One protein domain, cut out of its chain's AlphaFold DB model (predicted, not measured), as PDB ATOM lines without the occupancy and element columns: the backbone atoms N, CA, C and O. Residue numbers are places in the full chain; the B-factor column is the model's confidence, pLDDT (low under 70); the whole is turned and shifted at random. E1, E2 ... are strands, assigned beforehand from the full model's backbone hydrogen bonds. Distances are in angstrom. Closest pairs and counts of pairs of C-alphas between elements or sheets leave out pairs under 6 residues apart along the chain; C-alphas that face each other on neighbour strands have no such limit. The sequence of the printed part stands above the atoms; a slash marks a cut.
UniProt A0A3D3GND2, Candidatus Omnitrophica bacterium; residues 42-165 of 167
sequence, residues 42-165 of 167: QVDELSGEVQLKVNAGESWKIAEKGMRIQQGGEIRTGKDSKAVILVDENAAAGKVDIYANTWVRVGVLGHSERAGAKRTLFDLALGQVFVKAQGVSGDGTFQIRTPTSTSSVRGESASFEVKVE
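What this domain is: This is residues 42 to 165 of the 167 residues of a protein of Candidatus Omnitrophica bacterium (UniProt A0A3D3GND2). Two walls of strands stand partly face to face as a sandwich, and the long strand E7 belongs to both, its chain folding back on itself from one wall into the other. One wall holds E2, E3, E6, the first part of E7, E8 and E9; the other holds E1, E4, E5, the last part of E7 and E10. The printed part has 124 residues, 71 of them in ten named strands, E1 to E10 in order along the chain, with no named helix; the class is all strand. By its pairs this is one branched, mixed, twisted sheet, with E7 and E8 its one parallel pair. The whole is compact, with a radius of gyration of the C-alphas of 13.5 A and spans of 40 by 27 by 24 A.

Where its parts are: The longest strand by residues is E7, residues 117 to 134; it bends by 172 degrees at residue 130, and its first and last C-alphas are 12.2 A apart. E6, residues 102 to 112, measures 29.8 A, and E10, residues 157 to 164, 23.3 A, ending at C-alpha 164 (-29.762, -32.546, 12.818). E1, residues 42 to 47, begins at C-alpha 42 (-32.177, -34.254, 35.869). E4 is residues 82 to 87, 16.5 A. The shorter strands are E2, 50 to 53; E3, 74 to 77; E5, 94 to 98; E8, 141 to 145; and E9, 150 to 153.

How they stand to each other: E5 and E6 lie on one side of E7, E8 and E10 on the other side. E6 and E7 form a hairpin, with N 110 and O 119 2.8 A apart. E8 is parallel to E7, with N 143 and O 120 at 2.8 A. E10 is antiparallel to E7, with N 131 and O 160 at 2.8 A, and so is E5, with N 97 and O 130 at 2.8 A. E3 lies on one side of E6 and E7 on the other side; E3 is antiparallel to E6, with N 75 and O 104 at 2.8 A, and E2 and E3 form a hairpin, with N 53 and O 74 at 2.8 A. E4 and E5 form a hairpin, with N 87 and O 94 at 2.8 A; E1 is antiparallel to E4, with N 84 and O 45 at 2.8 A. E8 and E9 form a hairpin, with N 151 and O 144 at 2.8 A. The closest C-alphas of E9 and E10, Ser 151 and Val 162, are 7.9 A apart. E4 and E6 are apart.

The domain as a whole: The C-alphas farthest apart, Asp 80 and Arg 114, are 43.3 A from each other. The printed part has no cut. The link from E2 to E3, residues 54 to 73, is long; in it residues 61 to 62 pair antiparallel with residues 51 to 52 of E2. The mean pLDDT of the printed part is 93.4, and residues 114 to 115 are under 70.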
ATOM      1  N   GLN A  42     -30.978 -33.653  35.287       97.38
ATOM      2  CA  GLN A  42     -32.177 -34.254  35.869       97.38
ATOM      3  C   GLN A  42     -33.351 -34.191  34.900       97.38
ATOM      4  O   GLN A  42     -33.602 -33.156  34.290       97.38
ATOM      5  N   VAL A  43     -34.098 -35.284  34.794       97.69
ATOM      6  CA  VAL A  43     -35.340 -35.336  34.021       97.69
ATOM      7  C   VAL A  43     -36.455 -34.593  34.760       97.69
ATOM      8  O   VAL A  43     -36.730 -34.882  35.925       97.69
ATOM      9  N   ASP A  44     -37.124 -33.665  34.081       97.88
ATOM     10  CA  ASP A  44     -38.185 -32.826  34.652       97.88
ATOM     11  C   ASP A  44     -39.567 -33.130  34.067       97.88
ATOM     12  O   ASP A  44     -40.530 -33.347  34.805       97.88
ATOM     13  N   GLU A  45     -39.668 -33.222  32.744       97.38
ATOM     14  CA  GLU A  45     -40.913 -33.568  32.055       97.38
ATOM     15  C   GLU A  45     -40.648 -34.639  31.001       97.38
ATOM     16  O   GLU A  45     -39.588 -34.673  30.373       97.38
ATOM     17  N   LEU A  46     -41.626 -35.519  30.809       97.75
ATOM     18  CA  LEU A  46     -41.578 -36.615  29.852       97.75
ATOM     19  C   LEU A  46     -42.937 -36.756  29.174       97.75
ATOM     20  O   LEU A  46     -43.977 -36.621  29.818       97.75
ATOM     21  N   SER A  47     -42.913 -37.068  27.886       97.62
ATOM     22  CA  SER A  47     -44.078 -37.446  27.095       97.62
ATOM     23  C   SER A  47     -43.662 -38.495  26.068       97.62
ATOM     24  O   SER A  47     -42.624 -38.341  25.423       97.62
ATOM     25  N   GLY A  48     -44.481 -39.530  25.883       96.94
ATOM     26  CA  GLY A  48     -44.206 -40.616  24.939       96.94
ATOM     27  C   GLY A  48     -43.122 -41.590  25.416       96.94
ATOM     28  O   GLY A  48     -42.937 -41.800  26.614       96.94
ATOM     29  N   GLU A  49     -42.423 -42.208  24.465       97.06
ATOM     30  CA  GLU A  49     -41.342 -43.156  24.722       97.06
ATOM     31  C   GLU A  49     -40.007 -42.416  24.851       97.06
ATOM     32  O   GLU A  49     -39.436 -41.915  23.879       97.06
ATOM     33  N   VAL A  50     -39.489 -42.369  26.075       98.19
ATOM     34  CA  VAL A  50     -38.175 -41.802  26.375       98.19
ATOM     35  C   VAL A  50     -37.351 -42.845  27.106       98.19
ATOM     36  O   VAL A  50     -37.804 -43.456  28.073       98.19
ATOM     37  N   GLN A  51     -36.125 -43.046  26.643       97.81
ATOM     38  CA  GLN A  51     -35.179 -43.986  27.225       97.81
ATOM     39  C   GLN A  51     -33.868 -43.281  27.538       97.81
ATOM     40  O   GLN A  51     -33.460 -42.356  26.836       97.81
ATOM     41  N   LEU A  52     -33.194 -43.734  28.589       97.38
ATOM     42  CA  LEU A  52     -31.922 -43.173  29.018       97.38
ATOM     43  C   LEU A  52     -30.920 -44.242  29.448       97.38
ATOM     44  O   LEU A  52     -31.286 -45.368  29.788       97.38
ATOM     45  N   LYS A  53     -29.650 -43.846  29.461       97.38
ATOM     46  CA  LYS A  53     -28.559 -44.480  30.203       97.38
ATOM     47  C   LYS A  53     -28.069 -43.469  31.230       97.38
ATOM     48  O   LYS A  53     -27.805 -42.327  30.854       97.38
ATOM     49  N   VAL A  54     -27.930 -43.858  32.497       94.62
ATOM     50  CA  VAL A  54     -27.507 -42.905  33.545       94.62
ATOM     51  C   VAL A  54     -26.045 -42.506  33.377       94.62
ATOM     52  O   VAL A  54     -25.707 -41.343  33.572       94.62
ATOM     53  N   ASN A  55     -25.198 -43.434  32.944       93.38
ATOM     54  CA  ASN A  55     -23.776 -43.221  32.701       93.38
ATOM     55  C   ASN A  55     -23.299 -44.069  31.519       93.38
ATOM     56  O   ASN A  55     -24.019 -44.922  30.988       93.38
ATOM     57  N   ALA A  56     -22.050 -43.845  31.116       88.56
ATOM     58  CA  ALA A  56     -21.423 -44.638  30.072       88.56
ATOM     59  C   ALA A  56     -21.395 -46.127  30.468       88.56
ATOM     60  O   ALA A  56     -20.941 -46.474  31.557       88.56
ATOM     61  N   GLY A  57     -21.866 -46.994  29.569       85.44
ATOM     62  CA  GLY A  57     -21.848 -48.450  29.751       85.44
ATOM     63  C   GLY A  57     -23.084 -49.052  30.425       85.44
ATOM     64  O   GLY A  57     -23.195 -50.274  30.459       85.44
ATOM     65  N   GLU A  58     -24.029 -48.241  30.910       92.50
ATOM     66  CA  GLU A  58     -25.321 -48.761  31.374       92.50
ATOM     67  C   GLU A  58     -26.233 -49.200  30.218       92.50
ATOM     68  O   GLU A  58     -26.114 -48.750  29.071       92.50
ATOM     69  N   SER A  59     -27.183 -50.082  30.536       94.94
ATOM     70  CA  SER A  59     -28.256 -50.464  29.625       94.94
ATOM     71  C   SER A  59     -29.303 -49.357  29.502       94.94
ATOM     72  O   SER A  59     -29.521 -48.549  30.406       94.94
ATOM     73  N   TRP A  60     -29.978 -49.333  28.353       97.00
ATOM     74  CA  TRP A  60     -31.130 -48.467  28.145       97.00
ATOM     75  C   TRP A  60     -32.272 -48.871  29.080       97.00
ATOM     76  O   TRP A  60     -32.673 -50.035  29.108       97.00
ATOM     77  N   LYS A  61     -32.828 -47.894  29.793       96.94
ATOM     78  CA  LYS A  61     -34.037 -48.027  30.615       96.94
ATOM     79  C   LYS A  61     -35.041 -46.944  30.252       96.94
ATOM     80  O   LYS A  61     -34.664 -45.925  29.676       96.94
ATOM     81  N   ILE A  62     -36.310 -47.175  30.570       97.19
ATOM     82  CA  ILE A  62     -37.347 -46.151  30.428       97.19
ATOM     83  C   ILE A  62     -37.002 -44.983  31.354       97.19
ATOM     84  O   ILE A  62     -36.593 -45.192  32.497       97.19
ATOM     85  N   ALA A  63     -37.107 -43.764  30.835       97.19
ATOM     86  CA  ALA A  63     -36.881 -42.567  31.620       97.19
ATOM     87  C   ALA A  63     -38.065 -42.317  32.557       97.19
ATOM     88  O   ALA A  63     -39.222 -42.445  32.164       97.19
ATOM     89  N   GLU A  64     -37.766 -41.885  33.777       97.19
ATOM     90  CA  GLU A  64     -38.763 -41.435  34.743       97.19
ATOM     91  C   GLU A  64     -38.425 -40.023  35.217       97.19
ATOM     92  O   GLU A  64     -37.262 -39.602  35.239       97.19
ATOM     93  N   LYS A  65     -39.457 -39.273  35.612       97.06
ATOM     94  CA  LYS A  65     -39.277 -37.934  36.170       97.06
ATOM     95  C   LYS A  65     -38.394 -38.003  37.419       97.06
ATOM     96  O   LYS A  65     -38.594 -38.844  38.286       97.06
ATOM     97  N   GLY A  66     -37.435 -37.088  37.519       96.12
ATOM     98  CA  GLY A  66     -36.494 -37.006  38.633       96.12
ATOM     99  C   GLY A  66     -35.240 -37.866  38.476       96.12
ATOM    100  O   GLY A  66     -34.310 -37.697  39.265       96.12
ATOM    101  N   MET A  67     -35.158 -38.731  37.458       96.38
ATOM    102  CA  MET A  67     -33.927 -39.475  37.187       96.38
ATOM    103  C   MET A  67     -32.767 -38.521  36.907       96.38
ATOM    104  O   MET A  67     -32.904 -37.551  36.158       96.38
ATOM    105  N   ARG A  68     -31.617 -38.821  37.513       96.12
ATOM    106  CA  ARG A  68     -30.366 -38.094  37.303       96.12
ATOM    107  C   ARG A  68     -29.478 -38.866  36.343       96.12
ATOM    108  O   ARG A  68     -29.327 -40.075  36.469       96.12
ATOM    109  N   ILE A  69     -28.905 -38.145  35.396       95.88
ATOM    110  CA  ILE A  69     -28.012 -38.636  34.357       95.88
ATOM    111  C   ILE A  69     -26.673 -37.936  34.570       95.88
ATOM    112  O   ILE A  69     -26.602 -36.708  34.670       95.88
ATOM    113  N   GLN A  70     -25.617 -38.729  34.676       94.81
ATOM    114  CA  GLN A  70     -24.253 -38.256  34.851       94.81
ATOM    115  C   GLN A  70     -23.572 -38.066  33.494       94.81
ATOM    116  O   GLN A  70     -24.106 -38.384  32.426       94.81
ATOM    117  N   GLN A  71     -22.349 -37.540  33.535       94.81
ATOM    118  CA  GLN A  71     -21.505 -37.470  32.354       94.81
ATOM    119  C   GLN A  71     -21.345 -38.855  31.703       94.81
ATOM    120  O   GLN A  71     -21.120 -39.868  32.361       94.81
ATOM    121  N   GLY A  72     -21.449 -38.895  30.378       95.38
ATOM    122  CA  GLY A  72     -21.410 -40.119  29.590       95.38
ATOM    123  C   GLY A  72     -22.759 -40.821  29.445       95.38
ATOM    124  O   GLY A  72     -22.841 -41.736  28.629       95.38
ATOM    125  N   GLY A  73     -23.791 -40.397  30.180       96.56
ATOM    126  CA  GLY A  73     -25.157 -40.863  29.986       96.56
ATOM    127  C   GLY A  73     -25.747 -40.425  28.645       96.56
ATOM    128  O   GLY A  73     -25.238 -39.530  27.966       96.56
ATOM    129  N   GLU A  74     -26.837 -41.071  28.254       97.81
ATOM    130  CA  GLU A  74     -27.484 -40.874  26.957       97.81
ATOM    131  C   GLU A  74     -28.995 -40.783  27.133       97.81
ATOM    132  O   GLU A  74     -29.552 -41.397  28.039       97.81
ATOM    133  N   ILE A  75     -29.656 -40.035  26.256       98.00
ATOM    134  CA  ILE A  75     -31.108 -39.885  26.208       98.00
ATOM    135  C   ILE A  75     -31.538 -40.082  24.760       98.00
ATOM    136  O   ILE A  75     -30.959 -39.486  23.847       98.00
ATOM    137  N   ARG A  76     -32.570 -40.897  24.559       97.44
ATOM    138  CA  ARG A  76     -33.229 -41.061  23.269       97.44
ATOM    139  C   ARG A  76     -34.736 -40.915  23.409       97.44
ATOM    140  O   ARG A  76     -35.328 -41.403  24.373       97.44
ATOM    141  N   THR A  77     -35.340 -40.255  22.439       98.06
ATOM    142  CA  THR A  77     -36.785 -40.053  22.339       98.06
ATOM    143  C   THR A  77     -37.303 -40.762  21.094       98.06
ATOM    144  O   THR A  77     -36.701 -40.687  20.022       98.06
ATOM    145  N   GLY A  78     -38.421 -41.468  21.239       97.19
ATOM    146  CA  GLY A  78     -39.109 -42.104  20.125       97.19
ATOM    147  C   GLY A  78     -39.914 -41.115  19.281       97.19
ATOM    148  O   GLY A  78     -39.810 -39.888  19.411       97.19
ATOM    149  N   LYS A  79     -40.781 -41.671  18.435       95.31
ATOM    150  CA  LYS A  79     -41.776 -40.902  17.686       95.31
ATOM    151  C   LYS A  79     -42.780 -40.263  18.654       95.31
ATOM    152  O   LYS A  79     -43.090 -40.847  19.689       95.31
ATOM    153  N   ASP A  80     -43.258 -39.058  18.338       95.50
ATOM    154  CA  ASP A  80     -44.265 -38.324  19.129       95.50
ATOM    155  C   ASP A  80     -43.898 -38.179  20.622       95.50
ATOM    156  O   ASP A  80     -44.755 -38.096  21.502       95.50
ATOM    157  N   SER A  81     -42.594 -38.165  20.911       97.38
ATOM    158  CA  SER A  81     -42.044 -38.156  22.265       97.38
ATOM    159  C   SER A  81     -41.301 -36.852  22.546       97.38
ATOM    160  O   SER A  81     -40.769 -36.214  21.640       97.38
ATOM    161  N   LYS A  82     -41.262 -36.438  23.811       97.75
ATOM    162  CA  LYS A  82     -40.543 -35.246  24.269       97.75
ATOM    163  C   LYS A  82     -39.956 -35.509  25.648       97.75
ATOM    164  O   LYS A  82     -40.619 -36.093  26.502       97.75
ATOM    165  N   ALA A  83     -38.746 -35.023  25.884       98.25
ATOM    166  CA  ALA A  83     -38.153 -34.964  27.210       98.25
ATOM    167  C   ALA A  83     -37.708 -33.537  27.526       98.25
ATOM    168  O   ALA A  83     -37.260 -32.800  26.652       98.25
ATOM    169  N   VAL A  84     -37.817 -33.151  28.789       98.25
ATOM    170  CA  VAL A  84     -37.242 -31.919  29.316       98.25
ATOM    171  C   VAL A  84     -36.263 -32.298  30.405       98.25
ATOM    172  O   VAL A  84     -36.611 -33.027  31.336       98.25
ATOM    173  N   ILE A  85     -35.053 -31.765  30.298       98.00
ATOM    174  CA  ILE A  85     -34.003 -31.960  31.287       98.00
ATOM    175  C   ILE A  85     -33.514 -30.627  31.855       98.00
ATOM    176  O   ILE A  85     -33.460 -29.609  31.160       98.00
ATOM    177  N   LEU A  86     -33.126 -30.647  33.124       97.62
ATOM    178  CA  LEU A  86     -32.516 -29.535  33.844       97.62
ATOM    179  C   LEU A  86     -31.036 -29.844  34.043       97.62
ATOM    180  O   LEU A  86     -30.679 -30.953  34.441       97.62
ATOM    181  N   VAL A  87     -30.176 -28.877  33.744       95.69
ATOM    182  CA  VAL A  87     -28.730 -28.994  33.923       95.69
ATOM    183  C   VAL A  87     -28.354 -28.363  35.255       95.69
ATOM    184  O   VAL A  87     -28.625 -27.180  35.481       95.69
ATOM    185  N   ASP A  88     -27.684 -29.144  36.099       93.56
ATOM    186  CA  ASP A  88     -27.478 -28.875  37.521       93.56
ATOM    187  C   ASP A  88     -28.798 -28.786  38.314       93.56
ATOM    188  O   ASP A  88     -29.912 -28.846  37.782       93.56
ATOM    189  N   GLU A  89     -28.672 -28.647  39.632       90.62
ATOM    190  CA  GLU A  89     -29.810 -28.464  40.524       90.62
ATOM    191  C   GLU A  89     -30.618 -27.209  40.145       90.62
ATOM    192  O   GLU A  89     -30.052 -26.154  39.848       90.62
ATOM    193  N   ASN A  90     -31.950 -27.330  40.129       89.56
ATOM    194  CA  ASN A  90     -32.887 -26.249  39.795       89.56
ATOM    195  C   ASN A  90     -32.610 -25.541  38.453       89.56
ATOM    196  O   ASN A  90     -32.929 -24.364  38.305       89.56
ATOM    197  N   ALA A  91     -32.027 -26.245  37.472       91.75
ATOM    198  CA  ALA A  91     -31.669 -25.690  36.164       91.75
ATOM    199  C   ALA A  91     -30.639 -24.547  36.221       91.75
ATOM    200  O   ALA A  91     -30.611 -23.694  35.334       91.75
ATOM    201  N   ALA A  92     -29.763 -24.536  37.232       90.12
ATOM    202  CA  ALA A  92     -28.765 -23.483  37.421       90.12
ATOM    203  C   ALA A  92     -27.774 -23.322  36.250       90.12
ATOM    204  O   ALA A  92     -27.148 -22.272  36.126       90.12
ATOM    205  N   ALA A  93     -27.593 -24.348  35.410       90.94
ATOM    206  CA  ALA A  93     -26.826 -24.253  34.163       90.94
ATOM    207  C   ALA A  93     -27.712 -24.221  32.902       90.94
ATOM    208  O   ALA A  93     -27.204 -24.100  31.785       90.94
ATOM    209  N   GLY A  94     -29.031 -24.324  33.063       94.25
ATOM    210  CA  GLY A  94     -30.009 -24.233  31.991       94.25
ATOM    211  C   GLY A  94     -30.991 -25.399  31.922       94.25
ATOM    212  O   GLY A  94     -30.947 -26.351  32.700       94.25
ATOM    213  N   LYS A  95     -31.885 -25.310  30.939       97.06
ATOM    214  CA  LYS A  95     -32.900 -26.312  30.593       97.06
ATOM    215  C   LYS A  95     -32.736 -26.713  29.131       97.06
ATOM    216  O   LYS A  95     -32.452 -25.857  28.292       97.06
ATOM    217  N   VAL A  96     -32.912 -27.995  28.826       97.81
ATOM    218  CA  VAL A  96     -32.861 -28.519  27.457       97.81
ATOM    219  C   VAL A  96     -34.138 -29.297  27.171       97.81
ATOM    220  O   VAL A  96     -34.468 -30.254  27.871       97.81
ATOM    221  N   ASP A  97     -34.844 -28.875  26.133       98.25
ATOM    222  CA  ASP A  97     -35.992 -29.567  25.569       98.25
ATOM    223  C   ASP A  97     -35.485 -30.474  24.440       98.25
ATOM    224  O   ASP A  97     -34.823 -30.015  23.509       98.25
ATOM    225  N   ILE A  98     -35.784 -31.766  24.531       98.31
ATOM    226  CA  ILE A  98     -35.379 -32.816  23.595       98.31
ATOM    227  C   ILE A  98     -36.647 -33.287  22.882       98.31
ATOM    228  O   ILE A  98     -37.560 -33.817  23.523       98.31
ATOM    229  N   TYR A  99     -36.731 -33.057  21.575       98.19
ATOM    230  CA  TYR A  99     -37.928 -33.359  20.787       98.19
ATOM    231  C   TYR A  99     -37.949 -34.808  20.301       98.19
ATOM    232  O   TYR A  99     -37.089 -35.601  20.670       98.19
ATOM    233  N   ALA A 100     -38.957 -35.174  19.510       97.69
ATOM    234  CA  ALA A 100     -39.127 -36.525  18.986       97.69
ATOM    235  C   ALA A 100     -37.939 -36.954  18.117       97.69
ATOM    236  O   ALA A 100     -37.255 -36.107  17.538       97.69
ATOM    237  N   ASN A 101     -37.724 -38.268  18.014       97.12
ATOM    238  CA  ASN A 101     -36.665 -38.876  17.204       97.12
ATOM    239  C   ASN A 101     -35.310 -38.197  17.431       97.12
ATOM    240  O   ASN A 101     -34.671 -37.746  16.487       97.12
ATOM    241  N   THR A 102     -34.921 -38.029  18.693       98.00
ATOM    242  CA  THR A 102     -33.690 -37.333  19.061       98.00
ATOM    243  C   THR A 102     -32.808 -38.247  19.885       98.00
ATOM    244  O   THR A 102     -33.285 -38.927  20.792       98.00
ATOM    245  N   TRP A 103     -31.509 -38.241  19.593       97.31
ATOM    246  CA  TRP A 103     -30.502 -38.933  20.390       97.31
ATOM    247  C   TRP A 103     -29.427 -37.947  20.820       97.31
ATOM    248  O   TRP A 103     -28.679 -37.406  20.002       97.31
ATOM    249  N   VAL A 104     -29.357 -37.725  22.132       97.75
ATOM    250  CA  VAL A 104     -28.384 -36.836  22.754       97.75
ATOM    251  C   VAL A 104     -27.580 -37.574  23.816       97.75
ATOM    252  O   VAL A 104     -28.109 -38.357  24.606       97.75
ATOM    253  N   ARG A 105     -26.279 -37.312  23.858       97.62
ATOM    254  CA  ARG A 105     -25.371 -37.783  24.898       97.62
ATOM    255  C   ARG A 105     -24.920 -36.618  25.766       97.62
ATOM    256  O   ARG A 105     -24.613 -35.530  25.284       97.62
ATOM    257  N   VAL A 106     -24.846 -36.867  27.067       97.19
ATOM    258  CA  VAL A 106     -24.254 -35.953  28.042       97.19
ATOM    259  C   VAL A 106     -22.735 -36.079  27.930       97.19
ATOM    260  O   VAL A 106     -22.138 -37.013  28.461       97.19
ATOM    261  N   GLY A 107     -22.104 -35.180  27.177       95.25
ATOM    262  CA  GLY A 107     -20.688 -35.272  26.824       95.25
ATOM    263  C   GLY A 107     -19.764 -34.875  27.974       95.25
ATOM    264  O   GLY A 107     -19.015 -35.704  28.487       95.25
ATOM    265  N   VAL A 108     -19.815 -33.603  28.381       94.75
ATOM    266  CA  VAL A 108     -18.982 -33.053  29.468       94.75
ATOM    267  C   VAL A 108     -19.841 -32.230  30.420       94.75
ATOM    268  O   VAL A 108     -20.539 -31.314  29.989       94.75
ATOM    269  N   LEU A 109     -19.731 -32.518  31.719       93.12
ATOM    270  CA  LEU A 109     -20.295 -31.725  32.812       93.12
ATOM    271  C   LEU A 109     -19.165 -31.288  33.752       93.12
ATOM    272  O   LEU A 109     -19.019 -31.768  34.871       93.12
ATOM    273  N   GLY A 110     -18.320 -30.379  33.273       89.56
ATOM    274  CA  GLY A 110     -17.130 -29.928  33.990       89.56
ATOM    275  C   GLY A 110     -17.403 -28.763  34.940       89.56
ATOM    276  O   GLY A 110     -18.241 -27.899  34.664       89.56
ATOM    277  N   HIS A 111     -16.633 -28.697  36.021       86.69
ATOM    278  CA  HIS A 111     -16.550 -27.545  36.914       86.69
ATOM    279  C   HIS A 111     -15.079 -27.188  37.149       86.69
ATOM    280  O   HIS A 111     -14.254 -28.072  37.362       86.69
ATOM    281  N   SER A 112     -14.744 -25.901  37.079       79.31
ATOM    282  CA  SER A 112     -13.419 -25.391  37.428       79.31
ATOM    283  C   SER A 112     -13.508 -24.619  38.737       79.31
ATOM    284  O   SER A 112     -13.974 -23.480  38.737       79.31
ATOM    285  N   GLU A 113     -13.030 -25.210  39.833       70.50
ATOM    286  CA  GLU A 113     -13.072 -24.587  41.166       70.50
ATOM    287  C   GLU A 113     -12.309 -23.256  41.214       70.50
ATOM    288  O   GLU A 113     -12.792 -22.281  41.780       70.50
ATOM    289  N   ARG A 114     -11.146 -23.169  40.547       65.62
ATOM    290  CA  ARG A 114     -10.326 -21.940  40.532       65.62
ATOM    291  C   ARG A 114     -11.006 -20.752  39.855       65.62
ATOM    292  O   ARG A 114     -10.695 -19.617  40.192       65.62
ATOM    293  N   ALA A 115     -11.858 -21.009  38.864       65.81
ATOM    294  CA  ALA A 115     -12.474 -19.969  38.039       65.81
ATOM    295  C   ALA A 115     -13.990 -19.842  38.262       65.81
ATOM    296  O   ALA A 115     -14.630 -19.014  37.621       65.81
ATOM    297  N   GLY A 116     -14.592 -20.713  39.083       75.06
ATOM    298  CA  GLY A 116     -16.048 -20.858  39.206       75.06
ATOM    299  C   GLY A 116     -16.757 -21.239  37.896       75.06
ATOM    300  O   GLY A 116     -17.983 -21.217  37.821       75.06
ATOM    301  N   ALA A 117     -16.004 -21.574  36.845       84.81
ATOM    302  CA  ALA A 117     -16.516 -21.722  35.491       84.81
ATOM    303  C   ALA A 117     -17.110 -23.118  35.267       84.81
ATOM    304  O   ALA A 117     -16.458 -24.142  35.497       84.81
ATOM    305  N   LYS A 118     -18.344 -23.160  34.759       89.50
ATOM    306  CA  LYS A 118     -19.046 -24.389  34.375       89.50
ATOM    307  C   LYS A 118     -18.872 -24.660  32.884       89.50
ATOM    308  O   LYS A 118     -19.038 -23.767  32.056       89.50
ATOM    309  N   ARG A 119     -18.554 -25.904  32.530       91.75
ATOM    310  CA  ARG A 119     -18.477 -26.357  31.136       91.75
ATOM    311  C   ARG A 119     -19.527 -27.425  30.910       91.75
ATOM    312  O   ARG A 119     -19.493 -28.460  31.566       91.75
ATOM    313  N   THR A 120     -20.457 -27.155  30.013       94.81
ATOM    314  CA  THR A 120     -21.533 -28.075  29.656       94.81
ATOM    315  C   THR A 120     -21.437 -28.359  28.168       94.81
ATOM    316  O   THR A 120     -21.389 -27.430  27.363       94.81
ATOM    317  N   LEU A 121     -21.402 -29.634  27.807       95.81
ATOM    318  CA  LEU A 121     -21.362 -30.086  26.425       95.81
ATOM    319  C   LEU A 121     -22.319 -31.257  26.249       95.81
ATOM    320  O   LEU A 121     -22.168 -32.281  26.920       95.81
ATOM    321  N   PHE A 122     -23.241 -31.117  25.306       97.62
ATOM    322  CA  PHE A 122     -24.066 -32.214  24.824       97.62
ATOM    323  C   PHE A 122     -23.681 -32.583  23.399       97.62
ATOM    324  O   PHE A 122     -23.381 -31.718  22.579       97.62
ATOM    325  N   ASP A 123     -23.724 -33.874  23.121       97.62
ATOM    326  CA  ASP A 123     -23.492 -34.462  21.812       97.62
ATOM    327  C   ASP A 123     -24.837 -34.851  21.206       97.62
ATOM    328  O   ASP A 123     -25.461 -35.806  21.657       97.62
ATOM    329  N   LEU A 124     -25.300 -34.101  20.212       97.69
ATOM    330  CA  LEU A 124     -26.526 -34.376  19.475       97.69
ATOM    331  C   LEU A 124     -26.179 -35.187  18.227       97.69
ATOM    332  O   LEU A 124     -25.607 -34.649  17.279       97.69
ATOM    333  N   ALA A 125     -26.521 -36.473  18.231       95.94
ATOM    334  CA  ALA A 125     -26.274 -37.348  17.090       95.94
ATOM    335  C   ALA A 125     -27.276 -37.088  15.957       95.94
ATOM    336  O   ALA A 125     -26.877 -36.949  14.807       95.94
ATOM    337  N   LEU A 126     -28.562 -36.995  16.303       96.00
ATOM    338  CA  LEU A 126     -29.676 -36.781  15.379       96.00
ATOM    339  C   LEU A 126     -30.868 -36.176  16.126       96.00
ATOM    340  O   LEU A 126     -30.978 -36.338  17.347       96.00
ATOM    341  N   GLY A 127     -31.771 -35.526  15.397       96.44
ATOM    342  CA  GLY A 127     -33.008 -34.957  15.922       96.44
ATOM    343  C   GLY A 127     -32.891 -33.478  16.270       96.44
ATOM    344  O   GLY A 127     -32.172 -32.727  15.618       96.44
ATOM    345  N   GLN A 128     -33.631 -33.028  17.279       97.31
ATOM    346  CA  GLN A 128     -33.793 -31.607  17.572       97.31
ATOM    347  C   GLN A 128     -33.769 -31.342  19.073       97.31
ATOM    348  O   GLN A 128     -34.446 -32.010  19.859       97.31
ATOM    349  N   VAL A 129     -33.025 -30.310  19.463       97.81
ATOM    350  CA  VAL A 129     -32.975 -29.822  20.841       97.81
ATOM    351  C   VAL A 129     -33.153 -28.315  20.883       97.81
ATOM    352  O   VAL A 129     -32.592 -27.581  20.067       97.81
ATOM    353  N   PHE A 130     -33.895 -27.849  21.878       97.94
ATOM    354  CA  PHE A 130     -33.995 -26.437  22.212       97.94
ATOM    355  C   PHE A 130     -33.364 -26.195  23.578       97.94
ATOM    356  O   PHE A 130     -33.747 -26.792  24.583       97.94
ATOM    357  N   VAL A 131     -32.378 -25.311  23.620       96.75
ATOM    358  CA  VAL A 131     -31.563 -25.048  24.801       96.75
ATOM    359  C   VAL A 131     -31.906 -23.675  25.349       96.75
ATOM    360  O   VAL A 131     -31.908 -22.690  24.618       96.75
ATOM    361  N   LYS A 132     -32.121 -23.600  26.661       96.00
ATOM    362  CA  LYS A 132     -32.126 -22.368  27.456       96.00
ATOM    363  C   LYS A 132     -30.932 -22.421  28.404       96.00
ATOM    364  O   LYS A 132     -31.061 -22.911  29.523       96.00
ATOM    365  N   ALA A 133     -29.771 -21.974  27.940       94.06
ATOM    366  CA  ALA A 133     -28.547 -21.944  28.731       94.06
ATOM    367  C   ALA A 133     -28.601 -20.798  29.750       94.06
ATOM    368  O   ALA A 133     -29.030 -19.691  29.417       94.06
ATOM    369  N   GLN A 134     -28.157 -21.068  30.977       91.81
ATOM    370  CA  GLN A 134     -28.102 -20.099  32.075       91.81
ATOM    371  C   GLN A 134     -26.796 -20.252  32.858       91.81
ATOM    372  O   GLN A 134     -26.152 -21.300  32.797       91.81
ATOM    373  N   GLY A 135     -26.399 -19.214  33.594       83.12
ATOM    374  CA  GLY A 135     -25.269 -19.289  34.523       83.12
ATOM    375  C   GLY A 135     -23.916 -19.511  33.841       83.12
ATOM    376  O   GLY A 135     -22.988 -20.040  34.456       83.12
ATOM    377  N   VAL A 136     -23.787 -19.135  32.563       81.75
ATOM    378  CA  VAL A 136     -22.527 -19.228  31.816       81.75
ATOM    379  C   VAL A 136     -21.732 -17.936  32.026       81.75
ATOM    380  O   VAL A 136     -21.802 -16.993  31.240       81.75
ATOM    381  N   SER A 137     -20.984 -17.877  33.127       79.88
ATOM    382  CA  SER A 137     -20.150 -16.728  33.508       79.88
ATOM    383  C   SER A 137     -18.651 -17.004  33.352       79.88
ATOM    384  O   SER A 137     -18.207 -18.153  33.436       79.88
ATOM    385  N   GLY A 138     -17.856 -15.943  33.172       83.38
ATOM    386  CA  GLY A 138     -16.395 -16.029  33.054       83.38
ATOM    387  C   GLY A 138     -15.958 -16.935  31.898       83.38
ATOM    388  O   GLY A 138     -16.429 -16.779  30.773       83.38
ATOM    389  N   ASP A 139     -15.110 -17.921  32.197       84.06
ATOM    390  CA  ASP A 139     -14.628 -18.932  31.238       84.06
ATOM    391  C   ASP A 139     -15.605 -20.109  31.030       84.06
ATOM    392  O   ASP A 139     -15.242 -21.163  30.489       84.06
ATOM    393  N   GLY A 140     -16.842 -19.976  31.517       87.06
ATOM    394  CA  GLY A 140     -17.890 -20.969  31.346       87.06
ATOM    395  C   GLY A 140     -18.312 -21.117  29.884       87.06
ATOM    396  O   GLY A 140     -18.236 -20.178  29.092       87.06
ATOM    397  N   THR A 141     -18.778 -22.310  29.511       91.94
ATOM    398  CA  THR A 141     -19.315 -22.562  28.162       91.94
ATOM    399  C   THR A 141     -20.501 -23.511  28.211       91.94
ATOM    400  O   THR A 141     -20.500 -24.468  28.989       91.94
ATOM    401  N   PHE A 142     -21.477 -23.272  27.337       95.06
ATOM    402  CA  PHE A 142     -22.557 -24.210  27.054       95.06
ATOM    403  C   PHE A 142     -22.535 -24.546  25.566       95.06
ATOM    404  O   PHE A 142     -22.620 -23.651  24.726       95.06
ATOM    405  N   GLN A 143     -22.376 -25.828  25.249       95.94
ATOM    406  CA  GLN A 143     -22.106 -26.299  23.898       95.94
ATOM    407  C   GLN A 143     -23.029 -27.448  23.501       95.94
ATOM    408  O   GLN A 143     -23.268 -28.362  24.290       95.94
ATOM    409  N   ILE A 144     -23.488 -27.417  22.254       97.19
ATOM    410  CA  ILE A 144     -24.109 -28.546  21.564       97.19
ATOM    411  C   ILE A 144     -23.210 -28.898  20.385       97.19
ATOM    412  O   ILE A 144     -22.994 -28.075  19.496       97.19
ATOM    413  N   ARG A 145     -22.671 -30.114  20.382       97.50
ATOM    414  CA  ARG A 145     -21.878 -30.651  19.280       97.50
ATOM    415  C   ARG A 145     -22.734 -31.598  18.455       97.50
ATOM    416  O   ARG A 145     -23.373 -32.487  19.002       97.50
ATOM    417  N   THR A 146     -22.718 -31.401  17.149       96.62
ATOM    418  CA  THR A 146     -23.320 -32.275  16.143       96.62
ATOM    419  C   THR A 146     -22.206 -32.904  15.298       96.62
ATOM    420  O   THR A 146     -21.048 -32.481  15.406       96.62
ATOM    421  N   PRO A 147     -22.498 -33.897  14.438       94.12
ATOM    422  CA  PRO A 147     -21.487 -34.472  13.549       94.12
ATOM    423  C   PRO A 147     -20.820 -33.447  12.618       94.12
ATOM    424  O   PRO A 147     -19.661 -33.616  12.247       94.12
ATOM    425  N   THR A 148     -21.536 -32.379  12.252       92.69
ATOM    426  CA  THR A 148     -21.091 -31.385  11.264       92.69
ATOM    427  C   THR A 148     -20.645 -30.056  11.870       92.69
ATOM    428  O   THR A 148     -19.953 -29.289  11.203       92.69
ATOM    429  N   SER A 149     -21.032 -29.738  13.110       93.94
ATOM    430  CA  SER A 149     -20.763 -28.429  13.713       93.94
ATOM    431  C   SER A 149     -20.770 -28.466  15.243       93.94
ATOM    432  O   SER A 149     -21.156 -29.440  15.880       93.94
ATOM    433  N   THR A 150     -20.317 -27.387  15.876       95.62
ATOM    434  CA  THR A 150     -20.459 -27.176  17.321       95.62
ATOM    435  C   THR A 150     -21.009 -25.782  17.578       95.62
ATOM    436  O   THR A 150     -20.362 -24.780  17.276       95.62
ATOM    437  N   SER A 151     -22.200 -25.719  18.166       94.38
ATOM    438  CA  SER A 151     -22.835 -24.483  18.613       94.38
ATOM    439  C   SER A 151     -22.426 -24.202  20.055       94.38
ATOM    440  O   SER A 151     -22.598 -25.050  20.927       94.38
ATOM    441  N   SER A 152     -21.879 -23.016  20.313       91.69
ATOM    442  CA  SER A 152     -21.374 -22.612  21.627       91.69
ATOM    443  C   SER A 152     -21.929 -21.252  22.017       91.69
ATOM    444  O   SER A 152     -21.961 -20.336  21.197       91.69
ATOM    445  N   VAL A 153     -22.327 -21.116  23.278       89.62
ATOM    446  CA  VAL A 153     -22.780 -19.855  23.863       89.62
ATOM    447  C   VAL A 153     -21.830 -19.429  24.976       89.62
ATOM    448  O   VAL A 153     -21.393 -20.242  25.798       89.62
ATOM    449  N   ARG A 154     -21.556 -18.122  25.009       81.75
ATOM    450  CA  ARG A 154     -20.902 -17.411  26.110       81.75
ATOM    451  C   ARG A 154     -21.810 -16.272  26.574       81.75
ATOM    452  O   ARG A 154     -22.416 -15.612  25.735       81.75
ATOM    453  N   GLY A 155     -21.864 -16.029  27.882       80.62
ATOM    454  CA  GLY A 155     -22.701 -14.990  28.492       80.62
ATOM    455  C   GLY A 155     -23.795 -15.560  29.395       80.62
ATOM    456  O   GLY A 155     -24.152 -16.726  29.293       80.62
ATOM    457  N   GLU A 156     -24.333 -14.733  30.287       82.81
ATOM    458  CA  GLU A 156     -25.136 -15.170  31.440       82.81
ATOM    459  C   GLU A 156     -26.395 -15.978  31.086       82.81
ATOM    460  O   GLU A 156     -26.788 -16.874  31.837       82.81
ATOM    461  N   SER A 157     -27.035 -15.690  29.952       88.81
ATOM    462  CA  SER A 157     -28.224 -16.405  29.482       88.81
ATOM    463  C   SER A 157     -28.346 -16.343  27.963       88.81
ATOM    464  O   SER A 157     -28.169 -15.280  27.370       88.81
ATOM    465  N   ALA A 158     -28.698 -17.463  27.333       92.12
ATOM    466  CA  ALA A 158     -29.099 -17.483  25.928       92.12
ATOM    467  C   ALA A 158     -30.033 -18.655  25.628       92.12
ATOM    468  O   ALA A 158     -30.009 -19.684  26.305       92.12
ATOM    469  N   SER A 159     -30.809 -18.519  24.558       93.81
ATOM    470  CA  SER A 159     -31.616 -19.604  24.014       93.81
ATOM    471  C   SER A 159     -31.302 -19.835  22.550       93.81
ATOM    472  O   SER A 159     -31.212 -18.877  21.786       93.81
ATOM    473  N   PHE A 160     -31.164 -21.093  22.160       94.75
ATOM    474  CA  PHE A 160     -30.907 -21.473  20.779       94.75
ATOM    475  C   PHE A 160     -31.449 -22.869  20.499       94.75
ATOM    476  O   PHE A 160     -31.675 -23.671  21.405       94.75
ATOM    477  N   GLU A 161     -31.654 -23.142  19.221       96.44
ATOM    478  CA  GLU A 161     -32.182 -24.400  18.725       96.44
ATOM    479  C   GLU A 161     -31.163 -25.049  17.800       96.44
ATOM    480  O   GLU A 161     -30.520 -24.367  17.000       96.44
ATOM    481  N   VAL A 162     -31.009 -26.366  17.918       96.56
ATOM    482  CA  VAL A 162     -30.132 -27.152  17.052       96.56
ATOM    483  C   VAL A 162     -30.921 -28.337  16.523       96.56
ATOM    484  O   VAL A 162     -31.516 -29.086  17.297       96.56
ATOM    485  N   LYS A 163     -30.908 -28.500  15.200       96.25
ATOM    486  CA  LYS A 163     -31.549 -29.605  14.493       96.25
ATOM    487  C   LYS A 163     -30.522 -30.317  13.618       96.25
ATOM    488  O   LYS A 163     -29.734 -29.665  12.937       96.25
ATOM    489  N   VAL A 164     -30.547 -31.640  13.653       95.81
ATOM    490  CA  VAL A 164     -29.762 -32.546  12.818       95.81
ATOM    491  C   VAL A 164     -30.743 -33.516  12.173       95.81
ATOM    492  O   VAL A 164     -31.476 -34.216  12.871       95.81
ATOM    493  N   GLU A 165     -30.781 -33.527  10.850       89.94
ATOM    494  CA  GLU A 165     -31.589 -34.461  10.066       89.94
ATOM    495  C   GLU A 165     -30.691 -35.613   9.593       89.94
ATOM    496  O   GLU A 165     -29.508 -35.392   9.323       89.94
TER     497      GLU A 165